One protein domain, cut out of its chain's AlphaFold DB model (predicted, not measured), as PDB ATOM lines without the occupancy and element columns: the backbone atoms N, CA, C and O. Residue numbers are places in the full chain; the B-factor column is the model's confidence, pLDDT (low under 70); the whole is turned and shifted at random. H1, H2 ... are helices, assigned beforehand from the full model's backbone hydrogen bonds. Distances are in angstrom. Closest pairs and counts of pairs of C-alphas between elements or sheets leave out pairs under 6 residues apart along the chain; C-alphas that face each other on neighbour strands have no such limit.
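Overview. This is residues 297 to 402 of the 403 residues of the protein "Putative radical SAM protein YgiQ" of Candidatus Electrothrix aarhusiensis (UniProt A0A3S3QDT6). With little regular structure, this elongated model has H2 and H5 side by side in one half, looser loops with small H1 and H4 in the other, and short H3 near the middle. The 106 printed residues have helices H1 to H5 in order and no named strand: all helix, though these hold only 42 residues. It is only just compact, close to loose: radius of gyration of the C-alphas 15.5 A, spans 50 by 26 by 22 A.

Along the chain. H1, residues 313 to 316, begins at C-alpha 313 (174.476, 72.424, 167.919). H2, residues 326 to 338, is 18.7 A long. H3 is residues 351 to 356; H4, 362 to 367. H5, residues 388 to 400, 18.5 A long, ends at C-alpha 400 (199.151, 90.216, 162.236).

Arrangement. H2 and H5 touch, closest C-alphas Val 330 and Cys 398, 5.5 A, at a shallow tilt of 32 degrees, only just short of steep, the same way. H5 touches H2 with residues 394 to 398 alone. H3 and H5 touch, closest C-alphas Asn 355 and Ile 388, 5.9 A, at a steep tilt of 56 degrees, opposite ways; H5 touches H3 with residues 388 to 391 alone. H1 and H4 touch no helix. H2, H4 and H5 have every O i to N i+4 pair within hydrogen-bond range; H3 has 0 of 2, but 2 of 3 O i to N i+3 pairs, and H1 is too short for an O i to N i+4 pair.

Size, cuts and confidence. The C-alphas farthest apart, Pro 340 and Asp 372, are 50.1 A apart. The printed part has no cut; links H2 to H3 and H4 to H5 are long. Only residue 402 has pLDDT under 70.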
ATOM      1  N   SER A 297     192.786  78.810 171.810       95.12
ATOM      2  CA  SER A 297     191.820  78.769 170.713       95.12
ATOM      3  C   SER A 297     190.890  79.972 170.782       95.12
ATOM      4  O   SER A 297     190.708  80.557 171.843       95.12
ATOM      5  N   LEU A 298     190.314  80.359 169.647       95.38
ATOM      6  CA  LEU A 298     189.441  81.525 169.535       95.38
ATOM      7  C   LEU A 298     188.089  81.115 168.961       95.38
ATOM      8  O   LEU A 298     187.980  80.714 167.802       95.38
ATOM      9  N   ALA A 299     187.031  81.273 169.750       94.75
ATOM     10  CA  ALA A 299     185.671  81.136 169.246       94.75
ATOM     11  C   ALA A 299     185.303  82.397 168.455       94.75
ATOM     12  O   ALA A 299     185.376  83.499 168.989       94.75
ATOM     13  N   THR A 300     184.899  82.266 167.190       95.19
ATOM     14  CA  THR A 300     184.531  83.426 166.350       95.19
ATOM     15  C   THR A 300     183.025  83.679 166.298       95.19
ATOM     16  O   THR A 300     182.586  84.801 166.050       95.19
ATOM     17  N   HIS A 301     182.221  82.639 166.515       94.81
ATOM     18  CA  HIS A 301     180.763  82.679 166.456       94.81
ATOM     19  C   HIS A 301     180.150  81.492 167.212       94.81
ATOM     20  O   HIS A 301     180.855  80.564 167.612       94.81
ATOM     21  N   ARG A 302     178.825  81.520 167.374       93.44
ATOM     22  CA  ARG A 302     177.985  80.416 167.858       93.44
ATOM     23  C   ARG A 302     176.880  80.113 166.856       93.44
ATOM     24  O   ARG A 302     176.539  80.971 166.046       93.44
ATOM     25  N   GLY A 303     176.300  78.920 166.956       91.75
ATOM     26  CA  GLY A 303     175.255  78.443 166.054       91.75
ATOM     27  C   GLY A 303     175.809  77.862 164.752       91.75
ATOM     28  O   GLY A 303     176.953  78.101 164.372       91.75
ATOM     29  N   CYS A 304     175.006  77.037 164.075       90.94
ATOM     30  CA  CYS A 304     175.457  76.314 162.884       90.94
ATOM     31  C   CYS A 304     174.327  76.072 161.879       90.94
ATOM     32  O   CYS A 304     173.239  75.611 162.224       90.94
ATOM     33  N   TYR A 305     174.629  76.300 160.602       87.19
ATOM     34  CA  TYR A 305     173.722  76.043 159.480       87.19
ATOM     35  C   TYR A 305     173.571  74.581 159.083       87.19
ATOM     36  O   TYR A 305     172.680  74.254 158.297       87.19
ATOM     37  N   GLY A 306     174.479  73.731 159.561       86.38
ATOM     38  CA  GLY A 306     174.587  72.347 159.125       86.38
ATOM     39  C   GLY A 306     173.316  71.550 159.374       86.38
ATOM     40  O   GLY A 306     172.923  70.767 158.515       86.38
ATOM     41  N   GLU A 307     172.676  71.763 160.532       88.62
ATOM     42  CA  GLU A 307     171.498  70.992 160.961       88.62
ATOM     43  C   GLU A 307     171.709  69.476 160.758       88.62
ATOM     44  O   GLU A 307     170.825  68.724 160.337       88.62
ATOM     45  N   CYS A 308     172.944  69.026 161.000       90.19
ATOM     46  CA  CYS A 308     173.319  67.632 160.853       90.19
ATOM     47  C   CYS A 308     172.514  66.812 161.863       90.19
ATOM     48  O   CYS A 308     172.511  67.134 163.050       90.19
ATOM     49  N   ASN A 309     171.875  65.728 161.417       87.38
ATOM     50  CA  ASN A 309     170.989  64.921 162.272       87.38
ATOM     51  C   ASN A 309     171.699  64.326 163.502       87.38
ATOM     52  O   ASN A 309     171.049  63.991 164.483       87.38
ATOM     53  N   PHE A 310     173.025  64.191 163.440       86.38
ATOM     54  CA  PHE A 310     173.866  63.673 164.519       86.38
ATOM     55  C   PHE A 310     174.422  64.766 165.448       86.38
ATOM     56  O   PHE A 310     175.139  64.455 166.395       86.38
ATOM     57  N   CYS A 311     174.170  66.045 165.159       90.00
ATOM     58  CA  CYS A 311     174.799  67.165 165.848       90.00
ATOM     59  C   CYS A 311     173.820  67.869 166.793       90.00
ATOM     60  O   CYS A 311     172.712  68.238 166.409       90.00
ATOM     61  N   ALA A 312     174.272  68.136 168.017       91.06
ATOM     62  CA  ALA A 312     173.492  68.845 169.027       91.06
ATOM     63  C   ALA A 312     173.421  70.367 168.813       91.06
ATOM     64  O   ALA A 312     172.536  71.010 169.372       91.06
ATOM     65  N   ILE A 313     174.325  70.959 168.018       91.56
ATOM     66  CA  ILE A 313     174.476  72.424 167.919       91.56
ATOM     67  C   ILE A 313     173.169  73.097 167.495       91.56
ATOM     68  O   ILE A 313     172.770  74.075 168.113       91.56
ATOM     69  N   ALA A 314     172.467  72.556 166.497       89.69
ATOM     70  CA  ALA A 314     171.236  73.168 165.996       89.69
ATOM     71  C   ALA A 314     170.121  73.236 167.055       89.69
ATOM     72  O   ALA A 314     169.354  74.193 167.062       89.69
ATOM     73  N   VAL A 315     170.049  72.246 167.953       91.31
ATOM     74  CA  VAL A 315     169.045  72.186 169.031       91.31
ATOM     75  C   VAL A 315     169.504  72.956 170.272       91.31
ATOM     76  O   VAL A 315     168.672  73.484 171.001       91.31
ATOM     77  N   HIS A 316     170.813  73.006 170.531       93.06
ATOM     78  CA  HIS A 316     171.370  73.618 171.736       93.06
ATOM     79  C   HIS A 316     171.753  75.093 171.534       93.06
ATOM     80  O   HIS A 316     171.298  75.955 172.272       93.06
ATOM     81  N   GLN A 317     172.561  75.412 170.523       92.62
ATOM     82  CA  GLN A 317     172.970  76.791 170.225       92.62
ATOM     83  C   GLN A 317     172.037  77.491 169.234       92.62
ATOM     84  O   GLN A 317     172.018  78.716 169.168       92.62
ATOM     85  N   GLY A 318     171.296  76.716 168.441       91.62
ATOM     86  CA  GLY A 318     170.448  77.228 167.377       91.62
ATOM     87  C   GLY A 318     171.103  77.177 165.996       91.62
ATOM     88  O   GLY A 318     172.289  76.891 165.806       91.62
ATOM     89  N   ARG A 319     170.275  77.456 164.989       91.00
ATOM     90  CA  ARG A 319     170.661  77.493 163.569       91.00
ATOM     91  C   ARG A 319     171.155  78.865 163.113       91.00
ATOM     92  O   ARG A 319     171.577  79.013 161.966       91.00
ATOM     93  N   THR A 320     171.036  79.884 163.958       91.69
ATOM     94  CA  THR A 320     171.440  81.260 163.658       91.69
ATOM     95  C   THR A 320     172.884  81.468 164.055       91.69
ATOM     96  O   THR A 320     173.233  81.244 165.208       91.69
ATOM     97  N   VAL A 321     173.719  81.877 163.097       92.31
ATOM     98  CA  VAL A 321     175.106  82.215 163.382       92.31
ATOM     99  C   VAL A 321     175.133  83.586 164.037       92.31
ATOM    100  O   VAL A 321     174.775  84.589 163.422       92.31
ATOM    101  N   VAL A 322     175.557  83.620 165.296       92.19
ATOM    102  CA  VAL A 322     175.824  84.857 166.028       92.19
ATOM    103  C   VAL A 322     177.323  85.007 166.149       92.19
ATOM    104  O   VAL A 322     177.995  84.170 166.749       92.19
ATOM    105  N   GLN A 323     177.848  86.056 165.534       93.69
ATOM    106  CA  GLN A 323     179.280  86.289 165.428       93.69
ATOM    107  C   GLN A 323     179.757  87.352 166.407       93.69
ATOM    108  O   GLN A 323     179.040  88.307 166.708       93.69
ATOM    109  N   ARG A 324     181.004  87.192 166.834       96.12
ATOM    110  CA  ARG A 324     181.754  88.209 167.564       96.12
ATOM    111  C   ARG A 324     182.275  89.280 166.623       96.12
ATOM    112  O   ARG A 324     182.434  89.036 165.424       96.12
ATOM    113  N   SER A 325     182.592  90.456 167.149       95.88
ATOM    114  CA  SER A 325     183.314  91.441 166.355       95.88
ATOM    115  C   SER A 325     184.760  91.003 166.135       95.88
ATOM    116  O   SER A 325     185.427  90.433 167.002       95.88
ATOM    117  N   ARG A 326     185.301  91.370 164.970       94.69
ATOM    118  CA  ARG A 326     186.726  91.192 164.656       94.69
ATOM    119  C   ARG A 326     187.624  91.842 165.714       94.69
ATOM    120  O   ARG A 326     188.675  91.297 166.032       94.69
ATOM    121  N   LYS A 327     187.206  92.989 166.261       95.31
ATOM    122  CA  LYS A 327     187.931  93.702 167.322       95.31
ATOM    123  C   LYS A 327     188.024  92.853 168.592       95.31
ATOM    124  O   LYS A 327     189.120  92.715 169.121       95.31
ATOM    125  N   SER A 328     186.914  92.257 169.036       96.94
ATOM    126  CA  SER A 328     186.896  91.366 170.205       96.94
ATOM    127  C   SER A 328     187.815  90.158 170.004       96.94
ATOM    128  O   SER A 328     188.680  89.906 170.839       96.94
ATOM    129  N   ILE A 329     187.720  89.486 168.851       96.75
ATOM    130  CA  ILE A 329     188.551  88.311 168.536       96.75
ATOM    131  C   ILE A 329     190.048  88.666 168.532       96.75
ATOM    132  O   ILE A 329     190.860  87.937 169.095       96.75
ATOM    133  N   VAL A 330     190.429  89.793 167.922       95.31
ATOM    134  CA  VAL A 330     191.832  90.244 167.878       95.31
ATOM    135  C   VAL A 330     192.341  90.649 169.262       95.31
ATOM    136  O   VAL A 330     193.499  90.392 169.581       95.31
ATOM    137  N   ASN A 331     191.504  91.272 170.092       95.06
ATOM    138  CA  ASN A 331     191.881  91.623 171.459       95.06
ATOM    139  C   ASN A 331     192.114  90.372 172.315       95.06
ATOM    140  O   ASN A 331     193.131  90.299 173.000       95.06
ATOM    141  N   GLU A 332     191.238  89.367 172.217       95.69
ATOM    142  CA  GLU A 332     191.450  88.076 172.880       95.69
ATOM    143  C   GLU A 332     192.733  87.411 172.370       95.69
ATOM    144  O   GLU A 332     193.560  87.001 173.176       95.69
ATOM    145  N   ALA A 333     192.978  87.407 171.052       95.62
ATOM    146  CA  ALA A 333     194.209  86.872 170.465       95.62
ATOM    147  C   ALA A 333     195.479  87.517 171.051       95.62
ATOM    148  O   ALA A 333     196.443  86.814 171.348       95.62
ATOM    149  N   LYS A 334     195.480  88.843 171.249       94.06
ATOM    150  CA  LYS A 334     196.583  89.559 171.912       94.06
ATOM    151  C   LYS A 334     196.756  89.117 173.366       94.06
ATOM    152  O   LYS A 334     197.887  88.904 173.793       94.06
ATOM    153  N   GLY A 335     195.654  88.929 174.094       93.12
ATOM    154  CA  GLY A 335     195.670  88.373 175.450       93.12
ATOM    155  C   GLY A 335     196.265  86.963 175.501       93.12
ATOM    156  O   GLY A 335     197.128  86.697 176.331       93.12
ATOM    157  N   LEU A 336     195.891  86.088 174.555       94.69
ATOM    158  CA  LEU A 336     196.462  84.740 174.438       94.69
ATOM    159  C   LEU A 336     197.981  84.779 174.238       94.69
ATOM    160  O   LEU A 336     198.692  83.980 174.838       94.69
ATOM    161  N   ILE A 337     198.477  85.700 173.406       93.75
ATOM    162  CA  ILE A 337     199.912  85.838 173.108       93.75
ATOM    163  C   ILE A 337     200.704  86.281 174.343       93.75
ATOM    164  O   ILE A 337     201.838  85.846 174.524       93.75
ATOM    165  N   ALA A 338     200.108  87.114 175.198       92.50
ATOM    166  CA  ALA A 338     200.727  87.577 176.438       92.50
ATOM    167  C   ALA A 338     200.735  86.514 177.555       92.50
ATOM    168  O   ALA A 338     201.403  86.697 178.572       92.50
ATOM    169  N   HIS A 339     200.002  85.408 177.395       94.19
ATOM    170  CA  HIS A 339     199.912  84.366 178.411       94.19
ATOM    171  C   HIS A 339     201.255  83.613 178.564       94.19
ATOM    172  O   HIS A 339     201.792  83.133 177.563       94.19
ATOM    173  N   PRO A 340     201.776  83.380 179.789       93.62
ATOM    174  CA  PRO A 340     203.104  82.780 179.997       93.62
ATOM    175  C   PRO A 340     203.302  81.397 179.359       93.62
ATOM    176  O   PRO A 340     204.391  81.050 178.914       93.62
ATOM    177  N   ALA A 341     202.237  80.592 179.294       92.88
ATOM    178  CA  ALA A 341     202.274  79.267 178.673       92.88
ATOM    179  C   ALA A 341     202.134  79.275 177.131       92.88
ATOM    180  O   ALA A 341     202.070  78.199 176.526       92.88
ATOM    181  N   PHE A 342     202.032  80.443 176.485       94.88
ATOM    182  CA  PHE A 342     201.839  80.543 175.039       94.88
ATOM    183  C   PHE A 342     203.111  80.168 174.272       94.88
ATOM    184  O   PHE A 342     204.180  80.733 174.473       94.88
ATOM    185  N   LYS A 343     202.990  79.218 173.338       92.00
ATOM    186  CA  LYS A 343     204.121  78.673 172.557       92.00
ATOM    187  C   LYS A 343     204.129  79.153 171.100       92.00
ATOM    188  O   LYS A 343     204.477  78.395 170.197       92.00
ATOM    189  N   GLY A 344     203.641  80.367 170.840       90.12
ATOM    190  CA  GLY A 344     203.619  80.973 169.500       90.12
ATOM    191  C   GLY A 344     202.476  80.516 168.577       90.12
ATOM    192  O   GLY A 344     202.334  81.020 167.460       90.12
ATOM    193  N   ARG A 345     201.611  79.586 169.005       89.94
ATOM    194  CA  ARG A 345     200.554  78.994 168.161       89.94
ATOM    195  C   ARG A 345     199.170  79.204 168.763       89.94
ATOM    196  O   ARG A 345     198.953  78.911 169.927       89.94
ATOM    197  N   ILE A 346     198.255  79.697 167.926       92.06
ATOM    198  CA  ILE A 346     196.815  79.685 168.207       92.06
ATOM    199  C   ILE A 346     196.318  78.413 167.527       92.06
ATOM    200  O   ILE A 346     196.581  78.239 166.334       92.06
ATOM    201  N   HIS A 347     195.721  77.502 168.288       88.62
ATOM    202  CA  HIS A 347     195.393  76.153 167.827       88.62
ATOM    203  C   HIS A 347     194.183  76.132 166.898       88.62
ATOM    204  O   HIS A 347     194.165  75.363 165.940       88.62
ATOM    205  N   ASP A 348     193.202  76.990 167.167       90.88
ATOM    206  CA  ASP A 348     191.957  77.046 166.415       90.88
ATOM    207  C   ASP A 348     191.379  78.467 166.377       90.88
ATOM    208  O   ASP A 348     191.527  79.239 167.327       90.88
ATOM    209  N   VAL A 349     190.713  78.812 165.269       92.00
ATOM    210  CA  VAL A 349     189.986  80.080 165.108       92.00
ATOM    211  C   VAL A 349     188.640  79.825 164.430       92.00
ATOM    212  O   VAL A 349     188.509  79.927 163.207       92.00
ATOM    213  N   GLY A 350     187.621  79.544 165.240       85.69
ATOM    214  CA  GLY A 350     186.240  79.319 164.810       85.69
ATOM    215  C   GLY A 350     185.846  77.853 164.629       85.69
ATOM    216  O   GLY A 350     184.710  77.588 164.235       85.69
ATOM    217  N   GLY A 351     186.747  76.915 164.916       86.25
ATOM    218  CA  GLY A 351     186.464  75.492 164.979       86.25
ATOM    219  C   GLY A 351     185.989  74.881 163.659       86.25
ATOM    220  O   GLY A 351     186.281  75.385 162.569       86.25
ATOM    221  N   PRO A 352     185.194  73.797 163.728       83.88
ATOM    222  CA  PRO A 352     184.719  73.081 162.543       83.88
ATOM    223  C   PRO A 352     183.753  73.902 161.673       83.88
ATOM    224  O   PRO A 352     183.415  73.478 160.570       83.88
ATOM    225  N   THR A 353     183.294  75.062 162.152       86.75
ATOM    226  CA  THR A 353     182.375  75.961 161.444       86.75
ATOM    227  C   THR A 353     183.022  77.299 161.090       86.75
ATOM    228  O   THR A 353     182.318  78.241 160.745       86.75
ATOM    229  N   ALA A 354     184.353  77.423 161.128       87.00
ATOM    230  CA  ALA A 354     185.044  78.700 160.915       87.00
ATOM    231  C   ALA A 354     184.714  79.391 159.572       87.00
ATOM    232  O   ALA A 354     184.758  80.619 159.461       87.00
ATOM    233  N   ASN A 355     184.315  78.618 158.558       86.56
ATOM    234  CA  ASN A 355     183.831  79.105 157.262       86.56
ATOM    235  C   ASN A 355     182.426  79.750 157.301       86.56
ATOM    236  O   ASN A 355     181.972  80.266 156.282       86.56
ATOM    237  N   MET A 356     181.732  79.707 158.441       89.81
ATOM    238  CA  MET A 356     180.418  80.323 158.660       89.81
ATOM    239  C   MET A 356     180.506  81.722 159.287       89.81
ATOM    240  O   MET A 356     179.489  82.405 159.390       89.81
ATOM    241  N   TYR A 357     181.696  82.179 159.688       90.62
ATOM    242  CA  TYR A 357     181.871  83.522 160.242       90.62
ATOM    243  C   TYR A 357     181.451  84.596 159.222       90.62
ATOM    244  O   TYR A 357     181.906  84.607 158.077       90.62
ATOM    245  N   GLY A 358     180.555  85.499 159.623       87.06
ATOM    246  CA  GLY A 358     179.985  86.517 158.737       87.06
ATOM    247  C   GLY A 358     178.922  86.025 157.760       87.06
ATOM    248  O   GLY A 358     178.501  86.805 156.908       87.06
ATOM    249  N   VAL A 359     178.480  84.769 157.855       88.19
ATOM    250  CA  VAL A 359     177.423  84.218 157.001       88.19
ATOM    251  C   VAL A 359     176.095  84.308 157.735       88.19
ATOM    252  O   VAL A 359     175.887  83.573 158.692       88.19
ATOM    253  N   GLU A 360     175.170  85.155 157.270       89.19
ATOM    254  CA  GLU A 360     173.797  85.142 157.780       89.19
ATOM    255  C   GLU A 360     172.683  85.332 156.739       89.19
ATOM    256  O   GLU A 360     172.887  85.869 155.652       89.19
ATOM    257  N   CYS A 361     171.475  84.862 157.079       89.25
ATOM    258  CA  CYS A 361     170.287  84.957 156.231       89.25
ATOM    259  C   CYS A 361     169.345  86.055 156.741       89.25
ATOM    260  O   CYS A 361     168.764  85.927 157.817       89.25
ATOM    261  N   ARG A 362     169.097  87.096 155.927       88.94
ATOM    262  CA  ARG A 362     168.211  88.225 156.295       88.94
ATOM    263  C   ARG A 362     166.808  87.778 156.725       88.94
ATOM    264  O   ARG A 362     166.267  88.306 157.691       88.94
ATOM    265  N   LYS A 363     166.223  86.771 156.055       90.25
ATOM    266  CA  LYS A 363     164.927  86.201 156.472       90.25
ATOM    267  C   LYS A 363     165.023  85.605 157.869       90.25
ATOM    268  O   LYS A 363     164.116  85.818 158.664       90.25
ATOM    269  N   LYS A 364     166.092  84.853 158.147       89.94
ATOM    270  CA  LYS A 364     166.282  84.163 159.426       89.94
ATOM    271  C   LYS A 364     166.420  85.148 160.581       89.94
ATOM    272  O   LYS A 364     165.792  84.943 161.609       89.94
ATOM    273  N   LEU A 365     167.154  86.241 160.368       89.69
ATOM    274  CA  LEU A 365     167.314  87.304 161.361       89.69
ATOM    275  C   LEU A 365     165.994  88.025 161.687       89.69
ATOM    276  O   LEU A 365     165.761  88.352 162.841       89.69
ATOM    277  N   ASN A 366     165.119  88.231 160.696       90.88
ATOM    278  CA  ASN A 366     163.901  89.033 160.880       90.88
ATOM    279  C   ASN A 366     162.641  88.211 161.198       90.88
ATOM    280  O   ASN A 366     161.714  88.715 161.818       90.88
ATOM    281  N   LYS A 367     162.552  86.975 160.693       92.75
ATOM    282  CA  LYS A 367     161.332  86.142 160.710       92.75
ATOM    283  C   LYS A 367     161.598  84.709 161.185       92.75
ATOM    284  O   LYS A 367     160.820  83.807 160.868       92.75
ATOM    285  N   GLY A 368     162.737  84.471 161.831       91.69
ATOM    286  CA  GLY A 368     163.174  83.147 162.268       91.69
ATOM    287  C   GLY A 368     163.534  82.196 161.128       91.69
ATOM    288  O   GLY A 368     163.420  82.493 159.935       91.69
ATOM    289  N   SER A 369     163.984  81.012 161.496       90.00
ATOM    290  CA  SER A 369     164.362  79.909 160.617       90.00
ATOM    291  C   SER A 369     163.224  79.432 159.699       90.00
ATOM    292  O   SER A 369     162.043  79.596 159.990       90.00
ATOM    293  N   CYS A 370     163.549  78.883 158.523       89.56
ATOM    294  CA  CYS A 370     162.547  78.198 157.694       89.56
ATOM    295  C   CYS A 370     162.165  76.866 158.348       89.56
ATOM    296  O   CYS A 370     163.064  76.109 158.722       89.56
ATOM    297  N   SER A 371     160.863  76.590 158.448       85.81
ATOM    298  CA  SER A 371     160.313  75.355 159.025       85.81
ATOM    299  C   SER A 371     160.375  74.166 158.063       85.81
ATOM    300  O   SER A 371     160.431  73.022 158.495       85.81
ATOM    301  N   ASP A 372     160.397  74.430 156.759       86.50
ATOM    302  CA  ASP A 372     160.285  73.441 155.683       86.50
ATOM    303  C   ASP A 372     161.599  73.216 154.913       86.50
ATOM    304  O   ASP A 372     161.656  72.391 154.002       86.50
ATOM    305  N   LYS A 373     162.664  73.958 155.247       86.19
ATOM    306  CA  LYS A 373     163.923  73.965 154.487       86.19
ATOM    307  C   LYS A 373     165.138  73.879 155.394       86.19
ATOM    308  O   LYS A 373     165.278  74.666 156.334       86.19
ATOM    309  N   ARG A 374     166.067  73.002 155.013       88.94
ATOM    310  CA  ARG A 374     167.438  72.989 155.529       88.94
ATOM    311  C   ARG A 374     168.314  73.876 154.654       88.94
ATOM    312  O   ARG A 374     168.135  73.935 153.440       88.94
ATOM    313  N   CYS A 375     169.264  74.588 155.252       89.50
ATOM    314  CA  CYS A 375     170.058  75.570 154.508       89.50
ATOM    315  C   CYS A 375     171.074  74.934 153.548       89.50
ATOM    316  O   CYS A 375     171.375  75.535 152.518       89.50
ATOM    317  N   LEU A 376     171.590  73.744 153.876       88.19
ATOM    318  CA  LEU A 376     172.639  73.062 153.107       88.19
ATOM    319  C   LEU A 376     172.165  71.797 152.372       88.19
ATOM    320  O   LEU A 376     172.938  71.233 151.606       88.19
ATOM    321  N   PHE A 377     170.924  71.349 152.583       88.12
ATOM    322  CA  PHE A 377     170.418  70.078 152.057       88.12
ATOM    323  C   PHE A 377     168.997  70.225 151.478       88.12
ATOM    324  O   PHE A 377     168.182  70.920 152.088       88.12
ATOM    325  N   PRO A 378     168.653  69.549 150.360       87.94
ATOM    326  CA  PRO A 378     169.516  68.698 149.521       87.94
ATOM    327  C   PRO A 378     170.498  69.490 148.649       87.94
ATOM    328  O   PRO A 378     171.486  68.943 148.176       87.94
ATOM    329  N   GLN A 379     170.255  70.786 148.468       90.00
ATOM    330  CA  GLN A 379     171.170  71.721 147.827       90.00
ATOM    331  C   GLN A 379     171.298  72.972 148.694       90.00
ATOM    332  O   GLN A 379     170.390  73.303 149.462       90.00
ATOM    333  N   LYS A 380     172.411  73.698 148.546       89.00
ATOM    334  CA  LYS A 380     172.616  74.978 149.232       89.00
ATOM    335  C   LYS A 380     171.485  75.952 148.890       89.00
ATOM    336  O   LYS A 380     171.202  76.217 147.721       89.00
ATOM    337  N   CYS A 381     170.884  76.547 149.914       89.69
ATOM    338  CA  CYS A 381     169.867  77.577 149.756       89.69
ATOM    339  C   CYS A 381     170.420  78.795 148.992       89.69
ATOM    340  O   CYS A 381     171.474  79.329 149.334       89.69
ATOM    341  N   LYS A 382     169.673  79.293 148.000       88.00
ATOM    342  CA  LYS A 382     170.062  80.469 147.196       88.00
ATOM    343  C   LYS A 382     170.165  81.762 148.013       88.00
ATOM    344  O   LYS A 382     170.948  82.638 147.673       88.00
ATOM    345  N   ALA A 383     169.395  81.870 149.099       85.00
ATOM    346  CA  ALA A 383     169.436  83.020 150.003       85.00
ATOM    347  C   ALA A 383     170.646  82.998 150.956       85.00
ATOM    348  O   ALA A 383     170.887  83.975 151.663       85.00
ATOM    349  N   MET A 384     171.397  81.892 151.000       81.75
ATOM    350  CA  MET A 384     172.591  81.767 151.823       81.75
ATOM    351  C   MET A 384     173.809  82.312 151.075       81.75
ATOM    352  O   MET A 384     174.351  81.670 150.169       81.75
ATOM    353  N   GLN A 385     174.257  83.496 151.483       78.12
ATOM    354  CA  GLN A 385     175.467  84.118 150.957       78.12
ATOM    355  C   GLN A 385     176.672  83.672 151.785       78.12
ATOM    356  O   GLN A 385     176.899  84.160 152.887       78.12
ATOM    357  N   VAL A 386     177.435  82.715 151.260       76.69
ATOM    358  CA  VAL A 386     178.681  82.267 151.890       76.69
ATOM    359  C   VAL A 386     179.783  83.262 151.536       76.69
ATOM    360  O   VAL A 386     180.164  83.362 150.372       76.69
ATOM    361  N   ILE A 387     180.283  83.998 152.530       77.31
ATOM    362  CA  ILE A 387     181.306  85.039 152.361       77.31
ATOM    363  C   ILE A 387     182.568  84.620 153.121       77.31
ATOM    364  O   ILE A 387     182.821  85.055 154.242       77.31
ATOM    365  N   ILE A 388     183.393  83.781 152.492       79.50
ATOM    366  CA  ILE A 388     184.628  83.258 153.111       79.50
ATOM    367  C   ILE A 388     185.655  84.382 153.359       79.50
ATOM    368  O   ILE A 388     186.486  84.294 154.261       79.50
ATOM    369  N   ALA A 389     185.572  85.484 152.603       81.06
ATOM    370  CA  ALA A 389     186.425  86.659 152.780       81.06
ATOM    371  C   ALA A 389     186.404  87.208 154.220       81.06
ATOM    372  O   ALA A 389     187.436  87.673 154.701       81.06
ATOM    373  N   ASN A 390     185.276  87.092 154.932       80.00
ATOM    374  CA  ASN A 390     185.164  87.533 156.323       80.00
ATOM    375  C   ASN A 390     186.022  86.674 157.262       80.00
ATOM    376  O   ASN A 390     186.748  87.221 158.097       80.00
ATOM    377  N   SER A 391     185.997  85.348 157.096       82.25
ATOM    378  CA  SER A 391     186.858  84.422 157.843       82.25
ATOM    379  C   SER A 391     188.334  84.712 157.570       82.25
ATOM    380  O   SER A 391     189.104  84.905 158.509       82.25
ATOM    381  N   PHE A 392     188.724  84.853 156.296       84.56
ATOM    382  CA  PHE A 392     190.107  85.182 155.934       84.56
ATOM    383  C   PHE A 392     190.564  86.522 156.512       84.56
ATOM    384  O   PHE A 392     191.675  86.615 157.029       84.56
ATOM    385  N   ALA A 393     189.725  87.558 156.454       81.94
ATOM    386  CA  ALA A 393     190.044  88.854 157.040       81.94
ATOM    387  C   ALA A 393     190.255  88.743 158.557       81.94
ATOM    388  O   ALA A 393     191.223  89.299 159.080       81.94
ATOM    389  N   CYS A 394     189.396  87.989 159.253       82.38
ATOM    390  CA  CYS A 394     189.533  87.723 160.681       82.38
ATOM    391  C   CYS A 394     190.865  87.027 160.998       82.38
ATOM    392  O   CYS A 394     191.645  87.535 161.810       82.38
ATOM    393  N   TRP A 395     191.159  85.920 160.308       85.94
ATOM    394  CA  TRP A 395     192.393  85.154 160.486       85.94
ATOM    395  C   TRP A 395     193.639  85.986 160.198       85.94
ATOM    396  O   TRP A 395     194.571  85.967 160.995       85.94
ATOM    397  N   ARG A 396     193.639  86.784 159.121       87.00
ATOM    398  CA  ARG A 396     194.756  87.680 158.785       87.00
ATOM    399  C   ARG A 396     195.058  88.656 159.917       87.00
ATOM    400  O   ARG A 396     196.211  88.785 160.291       87.00
ATOM    401  N   SER A 397     194.050  89.284 160.520       85.50
ATOM    402  CA  SER A 397     194.302  90.178 161.668       85.50
ATOM    403  C   SER A 397     194.750  89.460 162.936       85.50
ATOM    404  O   SER A 397     195.498  90.052 163.702       85.50
ATOM    405  N   CYS A 398     194.331  88.212 163.158       82.88
ATOM    406  CA  CYS A 398     194.855  87.408 164.268       82.88
ATOM    407  C   CYS A 398     196.305  86.965 164.008       82.88
ATOM    408  O   CYS A 398     197.088  86.797 164.937       82.88
ATOM    409  N   ALA A 399     196.681  86.767 162.741       81.88
ATOM    410  CA  ALA A 399     198.065  86.510 162.364       81.88
ATOM    411  C   ALA A 399     198.924  87.771 162.544       81.88
ATOM    412  O   ALA A 399     199.972  87.699 163.172       81.88
ATOM    413  N   SER A 400     198.445  88.934 162.091       81.31
ATOM    414  CA  SER A 400     199.151  90.216 162.236       81.31
ATOM    415  C   SER A 400     199.337  90.665 163.687       81.31
ATOM    416  O   SER A 400     200.192  91.500 163.951       81.31
ATOM    417  N   SER A 401     198.562  90.145 164.645       74.19
ATOM    418  CA  SER A 401     198.773  90.458 166.063       74.19
ATOM    419  C   SER A 401     199.968  89.734 166.688       74.19
ATOM    420  O   SER A 401     200.291  90.032 167.832       74.19
ATOM    421  N   LYS A 402     200.606  88.790 165.980       61.59
ATOM    422  CA  LYS A 402     201.747  88.020 166.499       61.59
ATOM    423  C   LYS A 402     203.105  88.722 166.395       61.59
ATOM    424  O   LYS A 402     204.048  88.203 166.985       61.59
TER     425      LYS A 402